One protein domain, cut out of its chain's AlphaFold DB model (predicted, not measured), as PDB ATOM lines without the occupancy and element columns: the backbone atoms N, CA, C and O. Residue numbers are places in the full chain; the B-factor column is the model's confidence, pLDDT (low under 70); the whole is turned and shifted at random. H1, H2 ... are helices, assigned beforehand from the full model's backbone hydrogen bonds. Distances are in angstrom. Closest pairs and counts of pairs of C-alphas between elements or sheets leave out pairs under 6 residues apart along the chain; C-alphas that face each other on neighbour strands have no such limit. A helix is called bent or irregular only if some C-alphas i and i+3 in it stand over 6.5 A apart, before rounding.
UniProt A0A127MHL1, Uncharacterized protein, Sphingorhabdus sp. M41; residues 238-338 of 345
ATOM      1  N   GLU A 238     -39.340 -24.056 -52.850       57.03
ATOM      2  CA  GLU A 238     -38.355 -24.117 -53.950       57.03
ATOM      3  C   GLU A 238     -38.031 -25.563 -54.378       57.03
ATOM      4  O   GLU A 238     -38.172 -26.485 -53.570       57.03
ATOM      5  N   PRO A 239     -37.576 -25.800 -55.630       54.19
ATOM      6  CA  PRO A 239     -37.416 -27.149 -56.164       54.19
ATOM      7  C   PRO A 239     -36.674 -28.076 -55.193       54.19
ATOM      8  O   PRO A 239     -35.513 -27.841 -54.847       54.19
ATOM      9  N   ASN A 240     -37.359 -29.159 -54.797       59.19
ATOM     10  CA  ASN A 240     -36.942 -30.132 -53.779       59.19
ATOM     11  C   ASN A 240     -35.481 -30.600 -53.911       59.19
ATOM     12  O   ASN A 240     -34.851 -30.931 -52.911       59.19
ATOM     13  N   ALA A 241     -34.914 -30.600 -55.122       56.53
ATOM     14  CA  ALA A 241     -33.519 -30.958 -55.380       56.53
ATOM     15  C   ALA A 241     -32.488 -30.055 -54.666       56.53
ATOM     16  O   ALA A 241     -31.408 -30.535 -54.324       56.53
ATOM     17  N   VAL A 242     -32.805 -28.778 -54.414       61.75
ATOM     18  CA  VAL A 242     -31.895 -27.814 -53.761       61.75
ATOM     19  C   VAL A 242     -32.027 -27.860 -52.235       61.75
ATOM     20  O   VAL A 242     -31.025 -27.787 -51.522       61.75
ATOM     21  N   LEU A 243     -33.249 -28.028 -51.721       62.06
ATOM     22  CA  LEU A 243     -33.538 -27.992 -50.282       62.06
ATOM     23  C   LEU A 243     -33.270 -29.334 -49.583       62.06
ATOM     24  O   LEU A 243     -32.793 -29.352 -48.449       62.06
ATOM     25  N   ARG A 244     -33.513 -30.466 -50.263       58.16
ATOM     26  CA  ARG A 244     -33.361 -31.827 -49.714       58.16
ATOM     27  C   ARG A 244     -32.003 -32.087 -49.038       58.16
ATOM     28  O   ARG A 244     -32.020 -32.548 -47.898       58.16
ATOM     29  N   PRO A 245     -30.833 -31.790 -49.646       60.34
ATOM     30  CA  PRO A 245     -29.552 -32.032 -48.978       60.34
ATOM     31  C   PRO A 245     -29.365 -31.189 -47.706       60.34
ATOM     32  O   PRO A 245     -28.806 -31.694 -46.733       60.34
ATOM     33  N   LYS A 246     -29.873 -29.948 -47.682       64.56
ATOM     34  CA  LYS A 246     -29.785 -29.053 -46.515       64.56
ATOM     35  C   LYS A 246     -30.749 -29.462 -45.386       64.56
ATOM     36  O   LYS A 246     -30.409 -29.393 -44.208       64.56
ATOM     37  N   LEU A 247     -31.939 -29.963 -45.720       61.69
ATOM     38  CA  LEU A 247     -32.873 -30.508 -44.725       61.69
ATOM     39  C   LEU A 247     -32.326 -31.786 -44.073       61.69
ATOM     40  O   LEU A 247     -32.424 -31.953 -42.858       61.69
ATOM     41  N   ILE A 248     -31.674 -32.654 -44.856       61.09
ATOM     42  CA  ILE A 248     -31.003 -33.855 -44.338       61.09
ATOM     43  C   ILE A 248     -29.864 -33.479 -43.378       61.09
ATOM     44  O   ILE A 248     -29.696 -34.136 -42.346       61.09
ATOM     45  N   SER A 249     -29.075 -32.436 -43.667       63.28
ATOM     46  CA  SER A 249     -28.030 -31.986 -42.736       63.28
ATOM     47  C   SER A 249     -28.613 -31.450 -41.431       63.28
ATOM     48  O   SER A 249     -28.086 -31.777 -40.369       63.28
ATOM     49  N   ILE A 250     -29.726 -30.714 -41.479       63.50
ATOM     50  CA  ILE A 250     -30.420 -30.244 -40.271       63.50
ATOM     51  C   ILE A 250     -30.980 -31.418 -39.461       63.50
ATOM     52  O   ILE A 250     -30.762 -31.472 -38.253       63.50
ATOM     53  N   GLN A 251     -31.613 -32.409 -40.094       63.31
ATOM     54  CA  GLN A 251     -32.086 -33.609 -39.392       63.31
ATOM     55  C   GLN A 251     -30.948 -34.369 -38.700       63.31
ATOM     56  O   GLN A 251     -31.093 -34.792 -37.552       63.31
ATOM     57  N   LYS A 252     -29.788 -34.494 -39.356       66.38
ATOM     58  CA  LYS A 252     -28.591 -35.102 -38.753       66.38
ATOM     59  C   LYS A 252     -28.058 -34.308 -37.555       66.38
ATOM     60  O   LYS A 252     -27.526 -34.924 -36.635       66.38
ATOM     61  N   LEU A 253     -28.206 -32.980 -37.552       67.56
ATOM     62  CA  LEU A 253     -27.824 -32.124 -36.423       67.56
ATOM     63  C   LEU A 253     -28.727 -32.321 -35.209       67.56
ATOM     64  O   LEU A 253     -28.234 -32.444 -34.091       67.56
ATOM     65  N   ILE A 254     -30.042 -32.327 -35.424       67.75
ATOM     66  CA  ILE A 254     -31.024 -32.274 -34.330       67.75
ATOM     67  C   ILE A 254     -31.438 -33.663 -33.823       67.75
ATOM     68  O   ILE A 254     -31.840 -33.808 -32.669       67.75
ATOM     69  N   GLY A 255     -31.300 -34.701 -34.656       67.94
ATOM     70  CA  GLY A 255     -31.709 -36.075 -34.352       67.94
ATOM     71  C   GLY A 255     -31.137 -36.648 -33.045       67.94
ATOM     72  O   GLY A 255     -31.898 -37.227 -32.268       67.94
ATOM     73  N   PRO A 256     -29.838 -36.470 -32.728       76.00
ATOM     74  CA  PRO A 256     -29.277 -36.926 -31.455       76.00
ATOM     75  C   PRO A 256     -29.948 -36.297 -30.225       76.00
ATOM     76  O   PRO A 256     -30.112 -36.968 -29.206       76.00
ATOM     77  N   THR A 257     -30.359 -35.031 -30.315       73.31
ATOM     78  CA  THR A 257     -31.022 -34.304 -29.222       73.31
ATOM     79  C   THR A 257     -32.452 -34.783 -29.015       73.31
ATOM     80  O   THR A 257     -32.843 -35.026 -27.873       73.31
ATOM     81  N   ILE A 258     -33.194 -35.000 -30.103       71.12
ATOM     82  CA  ILE A 258     -34.537 -35.601 -30.070       71.12
ATOM     83  C   ILE A 258     -34.460 -36.990 -29.424       71.12
ATOM     84  O   ILE A 258     -35.114 -37.258 -28.416       71.12
ATOM     85  N   LYS A 259     -33.531 -37.829 -29.897       72.25
ATOM     86  CA  LYS A 259     -33.316 -39.176 -29.355       72.25
ATOM     87  C   LYS A 259     -32.957 -39.168 -27.868       72.25
ATOM     88  O   LYS A 259     -33.409 -40.040 -27.126       72.25
ATOM     89  N   ALA A 260     -32.144 -38.207 -27.425       70.06
ATOM     90  CA  ALA A 260     -31.807 -38.047 -26.015       70.06
ATOM     91  C   ALA A 260     -33.035 -37.659 -25.171       70.06
ATOM     92  O   ALA A 260     -33.184 -38.179 -24.066       70.06
ATOM     93  N   ALA A 261     -33.928 -36.809 -25.690       70.88
ATOM     94  CA  ALA A 261     -35.159 -36.402 -25.008       70.88
ATOM     95  C   ALA A 261     -36.134 -37.578 -24.802       70.88
ATOM     96  O   ALA A 261     -36.717 -37.708 -23.721       70.88
ATOM     97  N   GLU A 262     -36.262 -38.439 -25.814       69.19
ATOM     98  CA  GLU A 262     -37.139 -39.620 -25.832       69.19
ATOM     99  C   GLU A 262     -36.560 -40.776 -24.997       69.19
ATOM    100  O   GLU A 262     -37.193 -41.331 -24.094       69.19
ATOM    101  N   SER A 263     -35.304 -41.130 -25.277       73.56
ATOM    102  CA  SER A 263     -34.726 -42.432 -24.925       73.56
ATOM    103  C   SER A 263     -33.383 -42.355 -24.188       73.56
ATOM    104  O   SER A 263     -32.689 -43.366 -24.072       73.56
ATOM    105  N   GLY A 264     -33.018 -41.185 -23.646       70.94
ATOM    106  CA  GLY A 264     -31.820 -41.024 -22.813       70.94
ATOM    107  C   GLY A 264     -31.733 -42.093 -21.714       70.94
ATOM    108  O   GLY A 264     -32.729 -42.423 -21.066       70.94
ATOM    109  N   ARG A 265     -30.547 -42.666 -21.503       74.38
ATOM    110  CA  ARG A 265     -30.340 -43.812 -20.600       74.38
ATOM    111  C   ARG A 265     -30.411 -43.399 -19.137       74.38
ATOM    112  O   ARG A 265     -30.758 -44.211 -18.285       74.38
ATOM    113  N   THR A 266     -30.083 -42.142 -18.847       83.19
ATOM    114  CA  THR A 266     -30.134 -41.573 -17.498       83.19
ATOM    115  C   THR A 266     -31.163 -40.439 -17.405       83.19
ATOM    116  O   THR A 266     -31.438 -39.770 -18.404       83.19
ATOM    117  N   PRO A 267     -31.713 -40.152 -16.209       81.69
ATOM    118  CA  PRO A 267     -32.569 -38.980 -16.007       81.69
ATOM    119  C   PRO A 267     -31.889 -37.660 -16.401       81.69
ATOM    120  O   PRO A 267     -32.546 -36.754 -16.906       81.69
ATOM    121  N   ALA A 268     -30.567 -37.568 -16.215       83.25
ATOM    122  CA  ALA A 268     -29.775 -36.412 -16.623       83.25
ATOM    123  C   ALA A 268     -29.693 -36.278 -18.153       83.25
ATOM    124  O   ALA A 268     -29.868 -35.180 -18.673       83.25
ATOM    125  N   GLU A 269     -29.500 -37.384 -18.879       79.38
ATOM    126  CA  GLU A 269     -29.503 -37.402 -20.349       79.38
ATOM    127  C   GLU A 269     -30.872 -37.032 -20.922       79.38
ATOM    128  O   GLU A 269     -30.944 -36.207 -21.829       79.38
ATOM    129  N   LYS A 270     -31.963 -37.579 -20.364       78.56
ATOM    130  CA  LYS A 270     -33.328 -37.224 -20.788       78.56
ATOM    131  C   LYS A 270     -33.617 -35.748 -20.573       78.56
ATOM    132  O   LYS A 270     -34.156 -35.085 -21.453       78.56
ATOM    133  N   ARG A 271     -33.226 -35.218 -19.413       84.12
ATOM    134  CA  ARG A 271     -33.380 -33.799 -19.098       84.12
ATOM    135  C   ARG A 271     -32.570 -32.919 -20.046       84.12
ATOM    136  O   ARG A 271     -33.132 -31.990 -20.611       84.12
ATOM    137  N   ALA A 272     -31.293 -33.229 -20.262       85.12
ATOM    138  CA  ALA A 272     -30.450 -32.492 -21.202       85.12
ATOM    139  C   ALA A 272     -31.011 -32.548 -22.635       85.12
ATOM    140  O   ALA A 272     -31.024 -31.537 -23.332       85.12
ATOM    141  N   GLY A 273     -31.543 -33.704 -23.048       83.56
ATOM    142  CA  GLY A 273     -32.242 -33.871 -24.319       83.56
ATOM    143  C   GLY A 273     -33.483 -32.987 -24.429       83.56
ATOM    144  O   GLY A 273     -33.644 -32.295 -25.425       83.56
ATOM    145  N   ARG A 274     -34.328 -32.938 -23.391       85.19
ATOM    146  CA  ARG A 274     -35.537 -32.093 -23.355       85.19
ATOM    147  C   ARG A 274     -35.222 -30.601 -23.297       85.19
ATOM    148  O   ARG A 274     -35.902 -29.817 -23.947       85.19
ATOM    149  N   GLU A 275     -34.189 -30.199 -22.556       88.12
ATOM    150  CA  GLU A 275     -33.680 -28.820 -22.560       88.12
ATOM    151  C   GLU A 275     -33.149 -28.437 -23.950       88.12
ATOM    152  O   GLU A 275     -33.405 -27.335 -24.430       88.12
ATOM    153  N   GLY A 276     -32.451 -29.359 -24.618       85.44
ATOM    154  CA  GLY A 276     -32.010 -29.189 -25.999       85.44
ATOM    155  C   GLY A 276     -33.178 -29.088 -26.978       85.44
ATOM    156  O   GLY A 276     -33.196 -28.181 -27.800       85.44
ATOM    157  N   LEU A 277     -34.180 -29.959 -26.856       82.19
ATOM    158  CA  LEU A 277     -35.382 -29.950 -27.691       82.19
ATOM    159  C   LEU A 277     -36.194 -28.661 -27.507       82.19
ATOM    160  O   LEU A 277     -36.666 -28.093 -28.485       82.19
ATOM    161  N   ALA A 278     -36.292 -28.152 -26.276       86.06
ATOM    162  CA  ALA A 278     -36.947 -26.877 -26.006       86.06
ATOM    163  C   ALA A 278     -36.250 -25.708 -26.718       86.06
ATOM    164  O   ALA A 278     -36.914 -24.892 -27.346       86.06
ATOM    165  N   LYS A 279     -34.911 -25.668 -26.685       86.31
ATOM    166  CA  LYS A 279     -34.122 -24.670 -27.427       86.31
ATOM    167  C   LYS A 279     -34.275 -24.832 -28.936       86.31
ATOM    168  O   LYS A 279     -34.376 -23.846 -29.654       86.31
ATOM    169  N   LEU A 280     -34.302 -26.074 -29.417       84.31
ATOM    170  CA  LEU A 280     -34.481 -26.379 -30.833       84.31
ATOM    171  C   LEU A 280     -35.847 -25.961 -31.365       84.31
ATOM    172  O   LEU A 280     -35.939 -25.718 -32.555       84.31
ATOM    173  N   ALA A 281     -36.878 -25.876 -30.527       81.75
ATOM    174  CA  ALA A 281     -38.218 -25.462 -30.927       81.75
ATOM    175  C   ALA A 281     -38.322 -23.948 -31.221       81.75
ATOM    176  O   ALA A 281     -39.144 -23.536 -32.043       81.75
ATOM    177  N   GLU A 282     -37.464 -23.120 -30.605       84.19
ATOM    178  CA  GLU A 282     -37.528 -21.652 -30.704       84.19
ATOM    179  C   GLU A 282     -37.362 -21.121 -32.142       84.19
ATOM    180  O   GLU A 282     -38.206 -20.329 -32.573       84.19
ATOM    181  N   PRO A 283     -36.363 -21.557 -32.944       80.62
ATOM    182  CA  PRO A 283     -36.204 -21.084 -34.322       80.62
ATOM    183  C   PRO A 283     -37.392 -21.422 -35.230       80.62
ATOM    184  O   PRO A 283     -37.671 -20.685 -36.177       80.62
ATOM    185  N   PHE A 284     -38.116 -22.504 -34.923       77.88
ATOM    186  CA  PHE A 284     -39.315 -22.929 -35.652       77.88
ATOM    187  C   PHE A 284     -40.581 -22.191 -35.192       77.88
ATOM    188  O   PHE A 284     -41.642 -22.388 -35.777       77.88
ATOM    189  N   GLY A 285     -40.490 -21.331 -34.171       78.88
ATOM    190  CA  GLY A 285     -41.641 -20.632 -33.599       78.88
ATOM    191  C   GLY A 285     -42.584 -21.547 -32.814       78.88
ATOM    192  O   GLY A 285     -43.753 -21.218 -32.649       78.88
ATOM    193  N   ILE A 286     -42.103 -22.703 -32.346       81.12
ATOM    194  CA  ILE A 286     -42.927 -23.685 -31.639       81.12
ATOM    195  C   ILE A 286     -42.928 -23.354 -30.148       81.12
ATOM    196  O   ILE A 286     -41.883 -23.324 -29.499       81.12
ATOM    197  N   SER A 287     -44.117 -23.121 -29.595       82.94
ATOM    198  CA  SER A 287     -44.288 -22.871 -28.164       82.94
ATOM    199  C   SER A 287     -44.088 -24.153 -27.361       82.94
ATOM    200  O   SER A 287     -44.788 -25.144 -27.572       82.94
ATOM    201  N   VAL A 288     -43.182 -24.112 -26.386       85.06
ATOM    202  CA  VAL A 288     -42.888 -25.239 -25.492       85.06
ATOM    203  C   VAL A 288     -43.513 -24.981 -24.114       85.06
ATOM    204  O   VAL A 288     -43.367 -23.875 -23.587       85.06
ATOM    205  N   PRO A 289     -44.194 -25.965 -23.494       80.56
ATOM    206  CA  PRO A 289     -44.789 -25.789 -22.173       80.56
ATOM    207  C   PRO A 289     -43.755 -25.415 -21.094       80.56
ATOM    208  O   PRO A 289     -42.642 -25.958 -21.075       80.56
ATOM    209  N   PRO A 290     -44.106 -24.537 -20.135       80.81
ATOM    210  CA  PRO A 290     -43.222 -24.218 -19.021       80.81
ATOM    211  C   PRO A 290     -42.919 -25.477 -18.199       80.81
ATOM    212  O   PRO A 290     -43.809 -26.248 -17.852       80.81
ATOM    213  N   GLY A 291     -41.640 -25.697 -17.887       81.12
ATOM    214  CA  GLY A 291     -41.197 -26.877 -17.137       81.12
ATOM    215  C   GLY A 291     -41.032 -28.158 -17.967       81.12
ATOM    216  O   GLY A 291     -40.719 -29.197 -17.386       81.12
ATOM    217  N   PHE A 292     -41.157 -28.105 -19.301       85.38
ATOM    218  CA  PHE A 292     -40.989 -29.258 -20.204       85.38
ATOM    219  C   PHE A 292     -39.693 -30.057 -19.968       85.38
ATOM    220  O   PHE A 292     -39.710 -31.287 -19.926       85.38
ATOM    221  N   ALA A 293     -38.582 -29.367 -19.702       78.19
ATOM    222  CA  ALA A 293     -37.300 -29.982 -19.351       78.19
ATOM    223  C   ALA A 293     -37.384 -30.982 -18.179       78.19
ATOM    224  O   ALA A 293     -36.643 -31.965 -18.139       78.19
ATOM    225  N   PHE A 294     -38.297 -30.744 -17.236       77.25
ATOM    226  CA  PHE A 294     -38.438 -31.506 -15.997       77.25
ATOM    227  C   PHE A 294     -39.637 -32.452 -16.015       77.25
ATOM    228  O   PHE A 294     -39.539 -33.562 -15.501       77.25
ATOM    229  N   ALA A 295     -40.753 -32.017 -16.601       74.75
ATOM    230  CA  ALA A 295     -42.045 -32.693 -16.501       74.75
ATOM    231  C   ALA A 295     -42.676 -33.041 -17.858       74.75
ATOM    232  O   ALA A 295     -43.790 -33.551 -17.881       74.75
ATOM    233  N   GLY A 296     -41.979 -32.801 -18.976       76.44
ATOM    234  CA  GLY A 296     -42.483 -33.142 -20.306       76.44
ATOM    235  C   GLY A 296     -42.829 -34.627 -20.421       76.44
ATOM    236  O   GLY A 296     -42.049 -35.500 -20.013       76.44
ATOM    237  N   THR A 297     -44.012 -34.906 -20.951       78.00
ATOM    238  CA  THR A 297     -44.467 -36.263 -21.261       78.00
ATOM    239  C   THR A 297     -43.897 -36.718 -22.604       78.00
ATOM    240  O   THR A 297     -43.327 -35.923 -23.351       78.00
ATOM    241  N   GLN A 298     -44.026 -38.011 -22.919       72.69
ATOM    242  CA  GLN A 298     -43.670 -38.501 -24.254       72.69
ATOM    243  C   GLN A 298     -44.558 -37.861 -25.329       72.69
ATOM    244  O   GLN A 298     -44.056 -37.435 -26.359       72.69
ATOM    245  N   GLU A 299     -45.844 -37.674 -25.029       71.19
ATOM    246  CA  GLU A 299     -46.790 -36.997 -25.917       71.19
ATOM    247  C   GLU A 299     -46.367 -35.550 -26.231       71.19
ATOM    248  O   GLU A 299     -46.508 -35.089 -27.363       71.19
ATOM    249  N   ASP A 300     -45.801 -34.829 -25.256       71.38
ATOM    250  CA  ASP A 300     -45.277 -33.475 -25.479       71.38
ATOM    251  C   ASP A 300     -44.047 -33.480 -26.398       71.38
ATOM    252  O   ASP A 300     -43.903 -32.598 -27.245       71.38
ATOM    253  N   ILE A 301     -43.165 -34.475 -26.242       70.38
ATOM    254  CA  ILE A 301     -41.986 -34.653 -27.100       70.38
ATOM    255  C   ILE A 301     -42.431 -34.934 -28.538       70.38
ATOM    256  O   ILE A 301     -41.968 -34.260 -29.457       70.38
ATOM    257  N   ASP A 302     -43.376 -35.855 -28.723       68.00
ATOM    258  CA  ASP A 302     -43.880 -36.252 -30.038       68.00
ATOM    259  C   ASP A 302     -44.558 -35.069 -30.751       68.00
ATOM    260  O   ASP A 302     -44.304 -34.825 -31.932       68.00
ATOM    261  N   LYS A 303     -45.350 -34.265 -30.026       69.62
ATOM    262  CA  LYS A 303     -45.980 -33.044 -30.566       69.62
ATOM    263  C   LYS A 303     -44.954 -32.011 -31.026       69.62
ATOM    264  O   LYS A 303     -45.114 -31.443 -32.105       69.62
ATOM    265  N   ILE A 304     -43.908 -31.763 -30.233       69.69
ATOM    266  CA  ILE A 304     -42.860 -30.790 -30.578       69.69
ATOM    267  C   ILE A 304     -42.051 -31.286 -31.782       69.69
ATOM    268  O   ILE A 304     -41.869 -30.538 -32.743       69.69
ATOM    269  N   SER A 305     -41.627 -32.552 -31.775       65.44
ATOM    270  CA  SER A 305     -40.889 -33.171 -32.883       65.44
ATOM    271  C   SER A 305     -41.694 -33.152 -34.187       65.44
ATOM    272  O   SER A 305     -41.162 -32.796 -35.242       65.44
ATOM    273  N   LEU A 306     -42.993 -33.464 -34.124       62.44
ATOM    274  CA  LEU A 306     -43.887 -33.434 -35.281       62.44
ATOM    275  C   LEU A 306     -44.105 -32.010 -35.812       62.44
ATOM    276  O   LEU A 306     -44.099 -31.801 -37.027       62.44
ATOM    277  N   ALA A 307     -44.259 -31.023 -34.928       62.09
ATOM    278  CA  ALA A 307     -44.386 -29.621 -35.319       62.09
ATOM    279  C   ALA A 307     -43.105 -29.102 -35.999       62.09
ATOM    280  O   ALA A 307     -43.185 -28.417 -37.018       62.09
ATOM    281  N   MET A 308     -41.923 -29.491 -35.505       69.12
ATOM    282  CA  MET A 308     -40.639 -29.158 -36.135       69.12
ATOM    283  C   MET A 308     -40.506 -29.799 -37.517       69.12
ATOM    284  O   MET A 308     -40.109 -29.133 -38.474       69.12
ATOM    285  N   ALA A 309     -40.871 -31.078 -37.644       62.31
ATOM    286  CA  ALA A 309     -40.882 -31.772 -38.928       62.31
ATOM    287  C   ALA A 309     -41.828 -31.092 -39.927       62.31
ATOM    288  O   ALA A 309     -41.444 -30.869 -41.073       62.31
ATOM    289  N   SER A 310     -43.016 -30.692 -39.469       59.12
ATOM    290  CA  SER A 310     -44.028 -29.991 -40.270       59.12
ATOM    291  C   SER A 310     -43.547 -28.613 -40.746       59.12
ATOM    292  O   SER A 310     -43.738 -28.257 -41.908       59.12
ATOM    293  N   ALA A 311     -42.846 -27.867 -39.888       64.56
ATOM    294  CA  ALA A 311     -42.244 -26.579 -40.235       64.56
ATOM    295  C   ALA A 311     -41.098 -26.708 -41.261       64.56
ATOM    296  O   ALA A 311     -40.956 -25.856 -42.143       64.56
ATOM    297  N   MET A 312     -40.307 -27.788 -41.192       63.91
ATOM    298  CA  MET A 312     -39.240 -28.086 -42.163       63.91
ATOM    299  C   MET A 312     -39.766 -28.473 -43.549       63.91
ATOM    300  O   MET A 312     -39.090 -28.225 -44.543       63.91
ATOM    301  N   ILE A 313     -40.947 -29.092 -43.625       54.72
ATOM    302  CA  ILE A 313     -41.554 -29.531 -44.892       54.72
ATOM    303  C   ILE A 313     -42.583 -28.535 -45.448       54.72
ATOM    304  O   ILE A 313     -43.183 -28.791 -46.487       54.72
ATOM    305  N   GLY A 314     -42.788 -27.400 -44.774       55.44
ATOM    306  CA  GLY A 314     -43.700 -26.347 -45.214       55.44
ATOM    307  C   GLY A 314     -45.188 -26.699 -45.108       55.44
ATOM    308  O   GLY A 314     -46.014 -26.084 -45.785       55.44
ATOM    309  N   SER A 315     -45.547 -27.689 -44.285       47.50
ATOM    310  CA  SER A 315     -46.928 -28.145 -44.120       47.50
ATOM    311  C   SER A 315     -47.539 -27.576 -42.837       47.50
ATOM    312  O   SER A 315     -47.381 -28.135 -41.755       47.50
ATOM    313  N   GLY A 316     -48.275 -26.470 -42.955       48.53
ATOM    314  CA  GLY A 316     -49.228 -26.044 -41.920       48.53
ATOM    315  C   GLY A 316     -48.651 -25.450 -40.627       48.53
ATOM    316  O   GLY A 316     -49.419 -25.261 -39.688       48.53
ATOM    317  N   ALA A 317     -47.358 -25.122 -40.554       53.19
ATOM    318  CA  ALA A 317     -46.793 -24.373 -39.427       53.19
ATOM    319  C   ALA A 317     -46.905 -22.847 -39.639       53.19
ATOM    320  O   ALA A 317     -46.939 -22.367 -40.775       53.19
ATOM    321  N   GLU A 318     -46.923 -22.076 -38.542       51.72
ATOM    322  CA  GLU A 318     -46.917 -20.598 -38.576       51.72
ATOM    323  C   GLU A 318     -45.638 -20.029 -39.224       51.72
ATOM    324  O   GLU A 318     -45.663 -18.933 -39.789       51.72
ATOM    325  N   ARG A 319     -44.532 -20.790 -39.194       54.69
ATOM    326  CA  ARG A 319     -43.305 -20.545 -39.967       54.69
ATOM    327  C   ARG A 319     -42.948 -21.769 -40.804       54.69
ATOM    328  O   ARG A 319     -42.813 -22.863 -40.267       54.69
ATOM    329  N   ASN A 320     -42.734 -21.557 -42.100       65.81
ATOM    330  CA  ASN A 320     -42.327 -22.588 -43.053       65.81
ATOM    331  C   ASN A 320     -40.958 -22.219 -43.638       65.81
ATOM    332  O   ASN A 320     -40.759 -21.070 -44.021       65.81
ATOM    333  N   PHE A 321     -40.032 -23.178 -43.716       67.81
ATOM    334  CA  PHE A 321     -38.708 -22.979 -44.321       67.81
ATOM    335  C   PHE A 321     -38.729 -23.489 -45.765       67.81
ATOM    336  O   PHE A 321     -38.465 -24.661 -46.020       67.81
ATOM    337  N   CYS A 322     -39.090 -22.618 -46.709       67.19
ATOM    338  CA  CYS A 322     -39.382 -22.983 -48.097       67.19
ATOM    339  C   CYS A 322     -38.348 -22.510 -49.126       67.19
ATOM    340  O   CYS A 322     -38.476 -22.831 -50.309       67.19
ATOM    341  N   THR A 323     -37.336 -21.756 -48.708       71.25
ATOM    342  CA  THR A 323     -36.281 -21.236 -49.584       71.25
ATOM    343  C   THR A 323     -34.897 -21.562 -49.039       71.25
ATOM    344  O   THR A 323     -34.703 -21.724 -47.829       71.25
ATOM    345  N   ALA A 324     -33.895 -21.611 -49.918       70.38
ATOM    346  CA  ALA A 324     -32.509 -21.825 -49.498       70.38
ATOM    347  C   ALA A 324     -32.032 -20.770 -48.477       70.38
ATOM    348  O   ALA A 324     -31.309 -21.105 -47.539       70.38
ATOM    349  N   ALA A 325     -32.484 -19.518 -48.619       76.62
ATOM    350  CA  ALA A 325     -32.153 -18.421 -47.709       76.62
ATOM    351  C   ALA A 325     -32.758 -18.605 -46.304       76.62
ATOM    352  O   ALA A 325     -32.101 -18.312 -45.305       76.62
ATOM    353  N   GLU A 326     -33.988 -19.119 -46.213       77.44
ATOM    354  CA  GLU A 326     -34.641 -19.422 -44.934       77.44
ATOM    355  C   GLU A 326     -33.951 -20.584 -44.216       77.44
ATOM    356  O   GLU A 326     -33.736 -20.516 -43.005       77.44
ATOM    357  N   ILE A 327     -33.540 -21.616 -44.956       73.62
ATOM    358  CA  ILE A 327     -32.775 -22.736 -44.393       73.62
ATOM    359  C   ILE A 327     -31.399 -22.266 -43.900       73.62
ATOM    360  O   ILE A 327     -30.976 -22.647 -42.815       73.62
ATOM    361  N   GLU A 328     -30.712 -21.386 -44.631       80.44
ATOM    362  CA  GLU A 328     -29.432 -20.816 -44.179       80.44
ATOM    363  C   GLU A 328     -29.580 -19.909 -42.952       80.44
ATOM    364  O   GLU A 328     -28.697 -19.865 -42.090       80.44
ATOM    365  N   ALA A 329     -30.692 -19.180 -42.847       81.31
ATOM    366  CA  ALA A 329     -31.019 -18.428 -41.641       81.31
ATOM    367  C   ALA A 329     -31.254 -19.373 -40.452       81.31
ATOM    368  O   ALA A 329     -30.726 -19.124 -39.367       81.31
ATOM    369  N   LEU A 330     -31.964 -20.485 -40.669       79.69
ATOM    370  CA  LEU A 330     -32.182 -21.522 -39.662       79.69
ATOM    371  C   LEU A 330     -30.867 -22.170 -39.210       79.69
ATOM    372  O   LEU A 330     -30.636 -22.293 -38.011       79.69
ATOM    373  N   GLU A 331     -29.969 -22.519 -40.133       79.31
ATOM    374  CA  GLU A 331     -28.639 -23.055 -39.805       79.31
ATOM    375  C   GLU A 331     -27.836 -22.089 -38.921       79.31
ATOM    376  O   GLU A 331     -27.200 -22.511 -37.954       79.31
ATOM    377  N   LYS A 332     -27.896 -20.780 -39.203       83.19
ATOM    378  CA  LYS A 332     -27.240 -19.751 -38.380       83.19
ATOM    379  C   LYS A 332     -27.857 -19.637 -36.988       83.19
ATOM    380  O   LYS A 332     -27.114 -19.463 -36.025       83.19
ATOM    381  N   GLU A 333     -29.178 -19.721 -36.865       82.44
ATOM    382  CA  GLU A 333     -29.854 -19.719 -35.561       82.44
ATOM    383  C   GLU A 333     -29.519 -20.979 -34.750       82.44
ATOM    384  O   GLU A 333     -29.146 -20.882 -33.582       82.44
ATOM    385  N   LEU A 334     -29.530 -22.157 -35.379       80.38
ATOM    386  CA  LEU A 334     -29.133 -23.416 -34.742       80.38
ATOM    387  C   LEU A 334     -27.674 -23.380 -34.265       80.38
ATOM    388  O   LEU A 334     -27.377 -23.799 -33.144       80.38
ATOM    389  N   ALA A 335     -26.773 -22.793 -35.056       82.12
ATOM    390  CA  ALA A 335     -25.378 -22.616 -34.667       82.12
ATOM    391  C   ALA A 335     -25.222 -21.730 -33.416       82.12
ATOM    392  O   ALA A 335     -24.417 -22.054 -32.541       82.12
ATOM    393  N   LYS A 336     -26.015 -20.655 -33.276       85.38
ATOM    394  CA  LYS A 336     -26.019 -19.805 -32.063       85.38
ATOM    395  C   LYS A 336     -26.463 -20.571 -30.817       85.38
ATOM    396  O   LYS A 336     -25.990 -20.284 -29.721       85.38
ATOM    397  N   LEU A 337     -27.346 -21.552 -30.991       79.31
ATOM    398  CA  LEU A 337     -27.845 -22.418 -29.923       79.31
ATOM    399  C   LEU A 337     -26.881 -23.568 -29.569       79.31
ATOM    400  O   LEU A 337     -27.180 -24.361 -28.675       79.31
ATOM    401  N   GLY A 338     -25.717 -23.642 -30.224       79.12
ATOM    402  CA  GLY A 338     -24.694 -24.662 -29.987       79.12
ATOM    403  C   GLY A 338     -24.831 -25.910 -30.867       79.12
ATOM    404  O   GLY A 338     -24.119 -26.886 -30.640       79.12
TER     405      GLY A 338
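This is residues 238 to 338 of the 345 residues of an uncharacterized protein of Sphingorhabdus sp. M41 (UniProt A0A127MHL1). A long bent helix, H1, runs along an elongated body; H2 crosses its second arm H1b and folds back, H4 packs on both, and H5 lies side by side with the first arm H1a. Small H3 packs on H2. The 101 printed residues, all helix by class, hold five named helices, H1 to H5, and no named strand. The whole is compact, radius of gyration of the C-alphas 13.5 A, spanning 42 by 22 by 20 A.

H1, residues 240 to 263, assigned as one helix by its hydrogen bonds, is bent, with C-alphas 253 and 256 7.1 A apart; its arms H1a, 240 to 253, and H1b, 256 to 263, stand at a steep tilt of 59 degrees. H2, residues 267 to 284, is the hub; its residues 269 to 277 touch H1b, closest C-alphas Ala 261 and Gly 273, 3.9 A. H3, residues 292 to 295, touches H2, closest C-alphas Arg 274 and Ala 293, 4.9 A. H4, residues 298 to 312, touches H2, closest C-alphas Phe 284 and Met 308, 6.4 A. H5, residues 324 to 336, touches H1a at a shallow tilt of 10 degrees, the same way, closest C-alphas Leu 243 and Ala 324, 6.3 A. Every O i to N i+4 pair is within hydrogen-bond range in H1b, H4 and H5, 8 of 10 in H1a and 11 of 14 in H2; H3 is too short for one.

H1a begins at C-alpha 240 (-36.942, -30.132, -53.779) and spans 19.7 A, H1b 10.1 A, H2 26.3 A, H3 5.2 A, H4 21.2 A, and H5 18.7 A, ending at C-alpha 336 (-26.019, -19.805, -32.063). H1a is irregular, C-alphas 242 and 245 being 6.8 A apart, and H2 only just, C-alphas 280 and 283 being 6.6 A apart.

The printed part has no cut. H4 to H5 is a long link. Residues 238 to 255, 262 and 302 to 322 have pLDDT under 70.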